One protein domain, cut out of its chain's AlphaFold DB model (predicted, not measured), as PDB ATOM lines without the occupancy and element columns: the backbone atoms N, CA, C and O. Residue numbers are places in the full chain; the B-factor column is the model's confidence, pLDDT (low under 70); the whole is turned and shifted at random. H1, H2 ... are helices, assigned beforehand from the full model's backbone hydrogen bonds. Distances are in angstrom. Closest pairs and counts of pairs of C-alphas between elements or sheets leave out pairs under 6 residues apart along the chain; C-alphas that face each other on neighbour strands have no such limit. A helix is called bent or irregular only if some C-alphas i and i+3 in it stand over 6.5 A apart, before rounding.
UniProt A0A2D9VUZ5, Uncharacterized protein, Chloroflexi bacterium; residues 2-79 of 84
ATOM      1  N   ILE A   2      51.453  -4.221  46.533       73.25
ATOM      2  CA  ILE A   2      50.204  -4.278  47.331       73.25
ATOM      3  C   ILE A   2      50.367  -3.770  48.778       73.25
ATOM      4  O   ILE A   2      49.514  -3.036  49.269       73.25
ATOM      5  N   LYS A   3      51.487  -4.078  49.451       75.00
ATOM      6  CA  LYS A   3      51.779  -3.552  50.801       75.00
ATOM      7  C   LYS A   3      51.876  -2.019  50.849       75.00
ATOM      8  O   LYS A   3      51.378  -1.425  51.795       75.00
ATOM      9  N   LYS A   4      52.476  -1.384  49.833       70.25
ATOM     10  CA  LYS A   4      52.616   0.082  49.764       70.25
ATOM     11  C   LYS A   4      51.266   0.757  49.513       70.25
ATOM     12  O   LYS A   4      50.958   1.723  50.191       70.25
ATOM     13  N   ILE A   5      50.444   0.179  48.634       74.31
ATOM     14  CA  ILE A   5      49.082   0.662  48.342       74.31
ATOM     15  C   ILE A   5      48.183   0.569  49.586       74.31
ATOM     16  O   ILE A   5      47.465   1.511  49.917       74.31
ATOM     17  N   ARG A   6      48.249  -0.548  50.326       76.25
ATOM     18  CA  ARG A   6      47.520  -0.681  51.599       76.25
ATOM     19  C   ARG A   6      48.010   0.315  52.648       76.25
ATOM     20  O   ARG A   6      47.187   0.881  53.357       76.25
ATOM     21  N   ALA A   7      49.321   0.549  52.735       75.00
ATOM     22  CA  ALA A   7      49.882   1.536  53.654       75.00
ATOM     23  C   ALA A   7      49.421   2.963  53.317       75.00
ATOM     24  O   ALA A   7      49.056   3.708  54.221       75.00
ATOM     25  N   SER A   8      49.345   3.329  52.035       73.94
ATOM     26  CA  SER A   8      48.828   4.637  51.627       73.94
ATOM     27  C   SER A   8      47.331   4.801  51.897       73.94
ATOM     28  O   SER A   8      46.914   5.891  52.264       73.94
ATOM     29  N   MET A   9      46.521   3.737  51.835       78.50
ATOM     30  CA  MET A   9      45.114   3.819  52.264       78.50
ATOM     31  C   MET A   9      44.950   4.064  53.771       78.50
ATOM     32  O   MET A   9      43.945   4.630  54.188       78.50
ATOM     33  N   VAL A  10      45.920   3.669  54.605       80.00
ATOM     34  CA  VAL A  10      45.890   3.995  56.043       80.00
ATOM     35  C   VAL A  10      46.083   5.494  56.272       80.00
ATOM     36  O   VAL A  10      45.486   6.029  57.201       80.00
ATOM     37  N   LEU A  11      46.854   6.171  55.415       76.62
ATOM     38  CA  LEU A  11      47.051   7.622  55.480       76.62
ATOM     39  C   LEU A  11      45.782   8.411  55.147       76.62
ATOM     40  O   LEU A  11      45.702   9.571  55.506       76.62
ATOM     41  N   LEU A  12      44.800   7.801  54.475       80.75
ATOM     42  CA  LEU A  12      43.524   8.452  54.162       80.75
ATOM     43  C   LEU A  12      42.513   8.362  55.312       80.75
ATOM     44  O   LEU A  12      41.462   8.995  55.247       80.75
ATOM     45  N   LYS A  13      42.798   7.563  56.351       81.38
ATOM     46  CA  LYS A  13      41.910   7.404  57.506       81.38
ATOM     47  C   LYS A  13      42.016   8.611  58.426       81.38
ATOM     48  O   LYS A  13      43.111   9.081  58.731       81.38
ATOM     49  N   LYS A  14      40.874   9.033  58.964       78.44
ATOM     50  CA  LYS A  14      40.803  10.131  59.935       78.44
ATOM     51  C   LYS A  14      41.736   9.888  61.131       78.44
ATOM     52  O   LYS A  14      41.817   8.774  61.653       78.44
ATOM     53  N   GLY A  15      42.423  10.936  61.585       75.94
ATOM     54  CA  GLY A  15      43.364  10.867  62.709       75.94
ATOM     55  C   GLY A  15      44.735  10.287  62.356       75.94
ATOM     56  O   GLY A  15      45.533  10.020  63.255       75.94
ATOM     57  N   LYS A  16      45.022  10.061  61.069       76.94
ATOM     58  CA  LYS A  16      46.352   9.702  60.573       76.94
ATOM     59  C   LYS A  16      46.835  10.796  59.633       76.94
ATOM     60  O   LYS A  16      46.085  11.264  58.792       76.94
ATOM     61  N   SER A  17      48.089  11.194  59.794       80.56
ATOM     62  CA  SER A  17      48.752  12.163  58.931       80.56
ATOM     63  C   SER A  17      50.110  11.617  58.505       80.56
ATOM     64  O   SER A  17      50.697  10.769  59.188       80.56
ATOM     65  N   VAL A  18      50.602  12.069  57.356       82.06
ATOM     66  CA  VAL A  18      51.983  11.823  56.933       82.06
ATOM     67  C   VAL A  18      52.965  12.373  57.969       82.06
ATOM     68  O   VAL A  18      52.674  13.335  58.672       82.06
ATOM     69  N   ALA A  19      54.154  11.772  58.043       79.44
ATOM     70  CA  ALA A  19      55.146  12.095  59.071       79.44
ATOM     71  C   ALA A  19      55.573  13.579  59.098       79.44
ATOM     72  O   ALA A  19      55.907  14.086  60.162       79.44
ATOM     73  N   ASP A  20      55.556  14.267  57.950       83.94
ATOM     74  CA  ASP A  20      55.862  15.699  57.841       83.94
ATOM     75  C   ASP A  20      54.894  16.390  56.858       83.94
ATOM     76  O   ASP A  20      55.168  16.488  55.657       83.94
ATOM     77  N   PRO A  21      53.732  16.861  57.338       82.00
ATOM     78  CA  PRO A  21      52.718  17.490  56.493       82.00
ATOM     79  C   PRO A  21      53.196  18.773  55.804       82.00
ATOM     80  O   PRO A  21      52.753  19.087  54.697       82.00
ATOM     81  N   GLN A  22      54.100  19.523  56.442       83.94
ATOM     82  CA  GLN A  22      54.612  20.785  55.905       83.94
ATOM     83  C   GLN A  22      55.501  20.546  54.688       83.94
ATOM     84  O   GLN A  22      55.328  21.212  53.665       83.94
ATOM     85  N   LYS A  23      56.386  19.547  54.752       84.81
ATOM     86  CA  LYS A  23      57.239  19.188  53.615       84.81
ATOM     87  C   LYS A  23      56.429  18.713  52.410       84.81
ATOM     88  O   LYS A  23      56.718  19.108  51.282       84.81
ATOM     89  N   TRP A  24      55.373  17.931  52.637       82.62
ATOM     90  CA  TRP A  24      54.471  17.490  51.567       82.62
ATOM     91  C   TRP A  24      53.744  18.659  50.890       82.62
ATOM     92  O   TRP A  24      53.680  18.705  49.662       82.62
ATOM     93  N   LYS A  25      53.269  19.641  51.666       82.00
ATOM     94  CA  LYS A  25      52.681  20.872  51.113       82.00
ATOM     95  C   LYS A  25      53.697  21.710  50.340       82.00
ATOM     96  O   LYS A  25      53.373  22.216  49.271       82.00
ATOM     97  N   SER A  26      54.927  21.832  50.838       87.06
ATOM     98  CA  SER A  26      55.995  22.542  50.124       87.06
ATOM     99  C   SER A  26      56.268  21.907  48.757       87.06
ATOM    100  O   SER A  26      56.269  22.613  47.752       87.06
ATOM    101  N   HIS A  27      56.384  20.577  48.693       85.56
ATOM    102  CA  HIS A  27      56.560  19.870  47.424       85.56
ATOM    103  C   HIS A  27      55.371  20.052  46.474       85.56
ATOM    104  O   HIS A  27      55.576  20.202  45.272       85.56
ATOM    105  N   GLN A  28      54.140  20.064  46.996       83.44
ATOM    106  CA  GLN A  28      52.951  20.337  46.192       83.44
ATOM    107  C   GLN A  28      53.025  21.723  45.538       83.44
ATOM    108  O   GLN A  28      52.803  21.841  44.338       83.44
ATOM    109  N   ILE A  29      53.379  22.758  46.307       87.50
ATOM    110  CA  ILE A  29      53.525  24.128  45.794       87.50
ATOM    111  C   ILE A  29      54.617  24.184  44.722       87.50
ATOM    112  O   ILE A  29      54.397  24.758  43.657       87.50
ATOM    113  N   THR A  30      55.771  23.559  44.971       86.00
ATOM    114  CA  THR A  30      56.866  23.500  43.994       86.00
ATOM    115  C   THR A  30      56.435  22.806  42.705       86.00
ATOM    116  O   THR A  30      56.706  23.323  41.625       86.00
ATOM    117  N   ALA A  31      55.729  21.676  42.793       84.19
ATOM    118  CA  ALA A  31      55.223  20.968  41.620       84.19
ATOM    119  C   ALA A  31      54.233  21.830  40.821       84.19
ATOM    120  O   ALA A  31      54.382  21.953  39.609       84.19
ATOM    121  N   THR A  32      53.286  22.494  41.492       85.25
ATOM    122  CA  THR A  32      52.341  23.416  40.842       85.25
ATOM    123  C   THR A  32      53.063  24.565  40.138       85.25
ATOM    124  O   THR A  32      52.724  24.899  39.004       85.25
ATOM    125  N   ALA A  33      54.080  25.150  40.776       86.69
ATOM    126  CA  ALA A  33      54.870  26.226  40.185       86.69
ATOM    127  C   ALA A  33      55.637  25.763  38.934       86.69
ATOM    128  O   ALA A  33      55.651  26.473  37.930       86.69
ATOM    129  N   ILE A  34      56.227  24.562  38.968       87.31
ATOM    130  CA  ILE A  34      56.912  23.969  37.809       87.31
ATOM    131  C   ILE A  34      55.921  23.737  36.662       87.31
ATOM    132  O   ILE A  34      56.217  24.108  35.529       87.31
ATOM    133  N   THR A  35      54.740  23.182  36.941       84.88
ATOM    134  CA  THR A  35      53.701  22.975  35.921       84.88
ATOM    135  C   THR A  35      53.283  24.292  35.270       84.88
ATOM    136  O   THR A  35      53.242  24.380  34.046       84.88
ATOM    137  N   ALA A  36      53.037  25.336  36.070       85.75
ATOM    138  CA  ALA A  36      52.688  26.658  35.550       85.75
ATOM    139  C   ALA A  36      53.811  27.253  34.682       85.75
ATOM    140  O   ALA A  36      53.536  27.832  33.633       85.75
ATOM    141  N   ALA A  37      55.074  27.072  35.079       87.31
ATOM    142  CA  ALA A  37      56.222  27.527  34.300       87.31
ATOM    143  C   ALA A  37      56.338  26.801  32.948       87.31
ATOM    144  O   ALA A  37      56.580  27.446  31.928       87.31
ATOM    145  N   ILE A  38      56.125  25.481  32.922       85.88
ATOM    146  CA  ILE A  38      56.111  24.693  31.680       85.88
ATOM    147  C   ILE A  38      54.976  25.163  30.767       85.88
ATOM    148  O   ILE A  38      55.197  25.379  29.579       85.88
ATOM    149  N   TRP A  39      53.779  25.374  31.320       84.12
ATOM    150  CA  TRP A  39      52.634  25.857  30.551       84.12
ATOM    151  C   TRP A  39      52.884  27.238  29.938       84.12
ATOM    152  O   TRP A  39      52.614  27.455  28.756       84.12
ATOM    153  N   ALA A  40      53.466  28.158  30.710       86.94
ATOM    154  CA  ALA A  40      53.857  29.473  30.211       86.94
ATOM    155  C   ALA A  40      54.900  29.372  29.084       86.94
ATOM    156  O   ALA A  40      54.804  30.097  28.095       86.94
ATOM    157  N   ALA A  41      55.863  28.451  29.199       86.50
ATOM    158  CA  ALA A  41      56.868  28.216  28.164       86.50
ATOM    159  C   ALA A  41      56.263  27.649  26.869       86.50
ATOM    160  O   ALA A  41      56.642  28.085  25.785       86.50
ATOM    161  N   ILE A  42      55.303  26.722  26.975       85.00
ATOM    162  CA  ILE A  42      54.573  26.178  25.819       85.00
ATOM    163  C   ILE A  42      53.805  27.295  25.109       85.00
ATOM    164  O   ILE A  42      53.978  27.477  23.908       85.00
ATOM    165  N   ASN A  43      53.042  28.099  25.852       84.25
ATOM    166  CA  ASN A  43      52.299  29.228  25.285       84.25
ATOM    167  C   ASN A  43      53.222  30.249  24.600       84.25
ATOM    168  O   ASN A  43      52.912  30.746  23.518       84.25
ATOM    169  N   ALA A  44      54.382  30.541  25.199       87.94
ATOM    170  CA  ALA A  44      55.381  31.417  24.593       87.94
ATOM    171  C   ALA A  44      55.957  30.836  23.288       87.94
ATOM    172  O   ALA A  44      56.144  31.573  22.322       87.94
ATOM    173  N   ALA A  45      56.207  29.524  23.236       86.25
ATOM    174  CA  ALA A  45      56.670  28.847  22.026       86.25
ATOM    175  C   ALA A  45      55.608  28.885  20.910       86.25
ATOM    176  O   ALA A  45      55.940  29.239  19.774       86.25
ATOM    177  N   SER A  46      54.340  28.624  21.245       83.81
ATOM    178  CA  SER A  46      53.213  28.735  20.311       83.81
ATOM    179  C   SER A  46      53.071  30.152  19.748       83.81
ATOM    180  O   SER A  46      52.871  30.323  18.547       83.81
ATOM    181  N   ALA A  47      53.274  31.188  20.574       83.38
ATOM    182  CA  ALA A  47      53.260  32.586  20.128       83.38
ATOM    183  C   ALA A  47      54.389  32.933  19.134       83.38
ATOM    184  O   ALA A  47      54.259  33.874  18.352       83.38
ATOM    185  N   TRP A  48      55.488  32.173  19.134       87.25
ATOM    186  CA  TRP A  48      56.575  32.283  18.155       87.25
ATOM    187  C   TRP A  48      56.415  31.351  16.946       87.25
ATOM    188  O   TRP A  48      57.327  31.258  16.124       87.25
ATOM    189  N   GLY A  49      55.264  30.690  16.807       83.00
ATOM    190  CA  GLY A  49      54.947  29.830  15.668       83.00
ATOM    191  C   GLY A  49      55.530  28.418  15.757       83.00
ATOM    192  O   GLY A  49      55.516  27.703  14.757       83.00
ATOM    193  N   TYR A  50      56.034  28.001  16.924       82.19
ATOM    194  CA  TYR A  50      56.316  26.588  17.167       82.19
ATOM    195  C   TYR A  50      55.002  25.868  17.443       82.19
ATOM    196  O   TYR A  50      54.400  26.058  18.496       82.19
ATOM    197  N   ASP A  51      54.569  25.043  16.493       73.56
ATOM    198  CA  ASP A  51      53.362  24.241  16.641       73.56
ATOM    199  C   ASP A  51      53.628  23.110  17.642       73.56
ATOM    200  O   ASP A  51      54.306  22.120  17.350       73.56
ATOM    201  N   VAL A  52      53.168  23.314  18.872       73.50
ATOM    202  CA  VAL A  52      53.202  22.308  19.924       73.50
ATOM    203  C   VAL A  52      51.864  21.568  19.832       73.50
ATOM    204  O   VAL A  52      50.846  22.171  20.162       73.50
ATOM    205  N   PRO A  53      51.830  20.293  19.387       71.06
ATOM    206  CA  PRO A  53      50.593  19.562  19.100       71.06
ATOM    207  C   PRO A  53      49.922  19.104  20.399       71.06
ATOM    208  O   PRO A  53      49.890  17.920  20.741       71.06
ATOM    209  N   ILE A  54      49.444  20.073  21.165       71.31
ATOM    210  CA  ILE A  54      48.792  19.902  22.448       71.31
ATOM    211  C   ILE A  54      47.411  20.533  22.319       71.31
ATOM    212  O   ILE A  54      47.282  21.741  22.159       71.31
ATOM    213  N   ASP A  55      46.384  19.692  22.385       79.06
ATOM    214  CA  ASP A  55      45.000  20.138  22.479       79.06
ATOM    215  C   ASP A  55      44.763  20.797  23.848       79.06
ATOM    216  O   ASP A  55      44.861  20.133  24.888       79.06
ATOM    217  N   GLU A  56      44.503  22.108  23.845       76.38
ATOM    218  CA  GLU A  56      44.346  22.925  25.056       76.38
ATOM    219  C   GLU A  56      43.223  22.395  25.952       76.38
ATOM    220  O   GLU A  56      43.402  22.286  27.165       76.38
ATOM    221  N   GLU A  57      42.105  21.970  25.359       81.50
ATOM    222  CA  GLU A  57      40.948  21.468  26.101       81.50
ATOM    223  C   GLU A  57      41.281  20.169  26.849       81.50
ATOM    224  O   GLU A  57      40.986  20.023  28.042       81.50
ATOM    225  N   THR A  58      41.964  19.236  26.180       78.31
ATOM    226  CA  THR A  58      42.427  17.997  26.812       78.31
ATOM    227  C   THR A  58      43.424  18.278  27.939       78.31
ATOM    228  O   THR A  58      43.351  17.637  28.994       78.31
ATOM    229  N   VAL A  59      44.348  19.227  27.761       77.12
ATOM    230  CA  VAL A  59      45.316  19.558  28.818       77.12
ATOM    231  C   VAL A  59      44.651  20.213  30.012       77.12
ATOM    232  O   VAL A  59      44.943  19.805  31.138       77.12
ATOM    233  N   ASP A  60      43.736  21.149  29.797       81.50
ATOM    234  CA  ASP A  60      43.018  21.806  30.885       81.50
ATOM    235  C   ASP A  60      42.193  20.799  31.692       81.50
ATOM    236  O   ASP A  60      42.261  20.783  32.926       81.50
ATOM    237  N   ALA A  61      41.485  19.885  31.020       81.44
ATOM    238  CA  ALA A  61      40.717  18.836  31.686       81.44
ATOM    239  C   ALA A  61      41.611  17.911  32.536       81.44
ATOM    240  O   ALA A  61      41.288  17.606  33.692       81.44
ATOM    241  N   VAL A  62      42.758  17.489  31.995       80.69
ATOM    242  CA  VAL A  62      43.719  16.633  32.707       80.69
ATOM    243  C   VAL A  62      44.375  17.383  33.867       80.69
ATOM    244  O   VAL A  62      44.490  16.830  34.964       80.69
ATOM    245  N   ALA A  63      44.771  18.639  33.659       79.38
ATOM    246  CA  ALA A  63      45.389  19.483  34.672       79.38
ATOM    247  C   ALA A  63      44.427  19.741  35.837       79.38
ATOM    248  O   ALA A  63      44.804  19.537  36.992       79.38
ATOM    249  N   LEU A  64      43.173  20.107  35.552       83.12
ATOM    250  CA  LEU A  64      42.138  20.316  36.565       83.12
ATOM    251  C   LEU A  64      41.814  19.024  37.321       83.12
ATOM    252  O   LEU A  64      41.737  19.040  38.552       83.12
ATOM    253  N   GLY A  65      41.682  17.897  36.614       84.56
ATOM    254  CA  GLY A  65      41.425  16.593  37.227       84.56
ATOM    255  C   GLY A  65      42.554  16.150  38.163       84.56
ATOM    256  O   GLY A  65      42.301  15.746  39.302       84.56
ATOM    257  N   LEU A  66      43.808  16.288  37.722       81.94
ATOM    258  CA  LEU A  66      44.985  16.010  38.548       81.94
ATOM    259  C   LEU A  66      45.067  16.954  39.744       81.94
ATOM    260  O   LEU A  66      45.294  16.497  40.863       81.94
ATOM    261  N   LEU A  67      44.859  18.254  39.536       83.44
ATOM    262  CA  LEU A  67      44.948  19.252  40.596       83.44
ATOM    263  C   LEU A  67      43.886  19.004  41.669       83.44
ATOM    264  O   LEU A  67      44.219  19.019  42.856       83.44
ATOM    265  N   ALA A  68      42.644  18.709  41.276       84.94
ATOM    266  CA  ALA A  68      41.567  18.355  42.195       84.94
ATOM    267  C   ALA A  68      41.865  17.043  42.943       84.94
ATOM    268  O   ALA A  68      41.801  17.004  44.174       84.94
ATOM    269  N   GLY A  69      42.255  15.987  42.222       85.69
ATOM    270  CA  GLY A  69      42.534  14.674  42.808       85.69
ATOM    271  C   GLY A  69      43.716  14.690  43.779       85.69
ATOM    272  O   GLY A  69      43.620  14.166  44.891       85.69
ATOM    273  N   VAL A  70      44.820  15.339  43.400       85.25
ATOM    274  CA  VAL A  70      46.023  15.453  44.236       85.25
ATOM    275  C   VAL A  70      45.756  16.329  45.460       85.25
ATOM    276  O   VAL A  70      46.132  15.935  46.562       85.25
ATOM    277  N   ASN A  71      45.068  17.470  45.315       85.56
ATOM    278  CA  ASN A  71      44.697  18.300  46.469       85.56
ATOM    279  C   ASN A  71      43.787  17.558  47.443       85.56
ATOM    280  O   ASN A  71      43.977  17.656  48.656       85.56
ATOM    281  N   TRP A  72      42.817  16.805  46.929       85.31
ATOM    282  CA  TRP A  72      41.923  16.014  47.762       85.31
ATOM    283  C   TRP A  72      42.690  14.937  48.541       85.31
ATOM    284  O   TRP A  72      42.593  14.878  49.768       85.31
ATOM    285  N   LEU A  73      43.547  14.166  47.863       84.00
ATOM    286  CA  LEU A  73      44.401  13.156  48.499       84.00
ATOM    287  C   LEU A  73      45.365  13.757  49.530       84.00
ATOM    288  O   LEU A  73      45.539  13.201  50.617       84.00
ATOM    289  N   LEU A  74      45.988  14.895  49.221       84.44
ATOM    290  CA  LEU A  74      46.880  15.583  50.154       84.44
ATOM    291  C   LEU A  74      46.115  16.131  51.351       84.44
ATOM    292  O   LEU A  74      46.590  16.009  52.475       84.44
ATOM    293  N   THR A  75      44.914  16.667  51.154       83.25
ATOM    294  CA  THR A  75      44.073  17.144  52.258       83.25
ATOM    295  C   THR A  75      43.729  16.007  53.218       83.25
ATOM    296  O   THR A  75      43.852  16.183  54.428       83.25
ATOM    297  N   LEU A  76      43.370  14.835  52.689       82.88
ATOM    298  CA  LEU A  76      43.069  13.649  53.496       82.88
ATOM    299  C   LEU A  76      44.302  13.087  54.215       82.88
ATOM    300  O   LEU A  76      44.183  12.610  55.332       82.88
ATOM    301  N   SER A  77      45.479  13.146  53.591       82.25
ATOM    302  CA  SER A  77      46.700  12.530  54.134       82.25
ATOM    303  C   SER A  77      47.582  13.458  54.968       82.25
ATOM    304  O   SER A  77      48.476  12.984  55.665       82.25
ATOM    305  N   THR A  78      47.357  14.773  54.918       82.00
ATOM    306  CA  THR A  78      48.115  15.775  55.693       82.00
ATOM    307  C   THR A  78      47.314  16.374  56.849       82.00
ATOM    308  O   THR A  78      47.862  17.143  57.643       82.00
ATOM    309  N   SER A  79      46.025  16.036  56.963       78.88
ATOM    310  CA  SER A  79      45.129  16.510  58.017       78.88
ATOM    311  C   SER A  79      44.778  15.388  58.980       78.88
ATOM    312  O   SER A  79      44.231  14.368  58.593       78.88
TER     313      SER A  79
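What this domain is: This is residues 2 to 79 of the 84 residues of an uncharacterized protein of Chloroflexi bacterium (UniProt A0A2D9VUZ5). The model is a long, wide-set helical hairpin, with H2 and H3 side by side and running opposite ways, and a short helix, H1, set crosswise near the end where H2 begins and H3 ends. The two long helices touch at that end alone, through residues 21 to 25 of H2 and 74 to 78 of H3; at the other end a link of 8 residues joins them, and residues 2 to 7 of H1 stick out from the hairpin. The printed part has 78 residues with three named helices, in the order H1, H2, H3 along the chain, and no named strand; the class is all helix. The whole is loose, with a radius of gyration of the C-alphas of 16.7 A, and its outline is a rod, spanning 51 by 23 by 19 A.

Where its parts are: The longest helix by residues is H2, with 27 residues, from Pro 21 to Ala 47. Its first C-alpha is at (52.718, 17.490, 56.493) and its last at (53.260, 32.586, 20.128), 39.4 A apart, and along it z falls while y rises. H3 follows it with 23 residues, from Glu 56 to Thr 78, and its first and last C-alphas are 31.7 A apart. H3 runs from C-alpha 56 at (44.346, 22.925, 25.056) to C-alpha 78 at (48.115, 15.775, 55.693), so that z rises again. H1 comes before both in the chain, with 10 residues, from Ile 2 to Leu 11, and 14.8 A from first to last C-alpha. It begins with C-alpha 2 at (50.204, -4.278, 47.331). None of the three helices is bent or irregular.

How they stand to each other: H2 touches H3, with 4 pairs of C-alphas within 8 A. The closest C-alphas of the two are those of Pro 21 and Thr 78, 5.0 A apart. H2 touches H3 with residues 21 to 25 alone, and H3 touches H2 with residues 74 to 78 alone. Their lines stand at a shallow tilt of 8 degrees, and they run opposite ways. Their centres are 13.1 A apart. H2 and H3 form a helical hairpin. H1 touches no helix, but it is near H3: the two are close but not clearly touching, with 2 pairs of C-alphas within 8 A. The closest C-alphas of H1 and H3 are those of Leu 11 and Ser 77, 5.1 A apart, and the centres of the two helices are 20.3 A apart. The lines of H1 and H3 are about perpendicular, but only just, at 72 degrees. H1 and H2 are apart, though they follow each other in the chain. In the backbones of H2 and H3, every pair of O of residue i and N of residue i+4 is within hydrogen-bond range; in H1, 5 of 6 such pairs are.

The domain as a whole: The two C-alphas farthest apart are those of Gly 15, in the link from H1 to H2, and Gly 49, in the link from H2 to H3, at 52.0 A. The first and last printed C-alphas, those of Ile 2 and Ser 79, are 23.9 A apart. Residues 2 to 7, which belong to H1, stand free, and so do residues 44 to 49, of which 44 to 47 belong to H2. Without these stretches the body has 66 residues and spans 49 by 20 by 13 A. The link from H1 to H2 has 9 residues and that from H2 to H3 has 8; both are short links, and neither is tight. The printed part has no cut. Its mean pLDDT is 81.6, with 75 for H1, 85 for H2 and 82 for H3, and no printed residue is under 70.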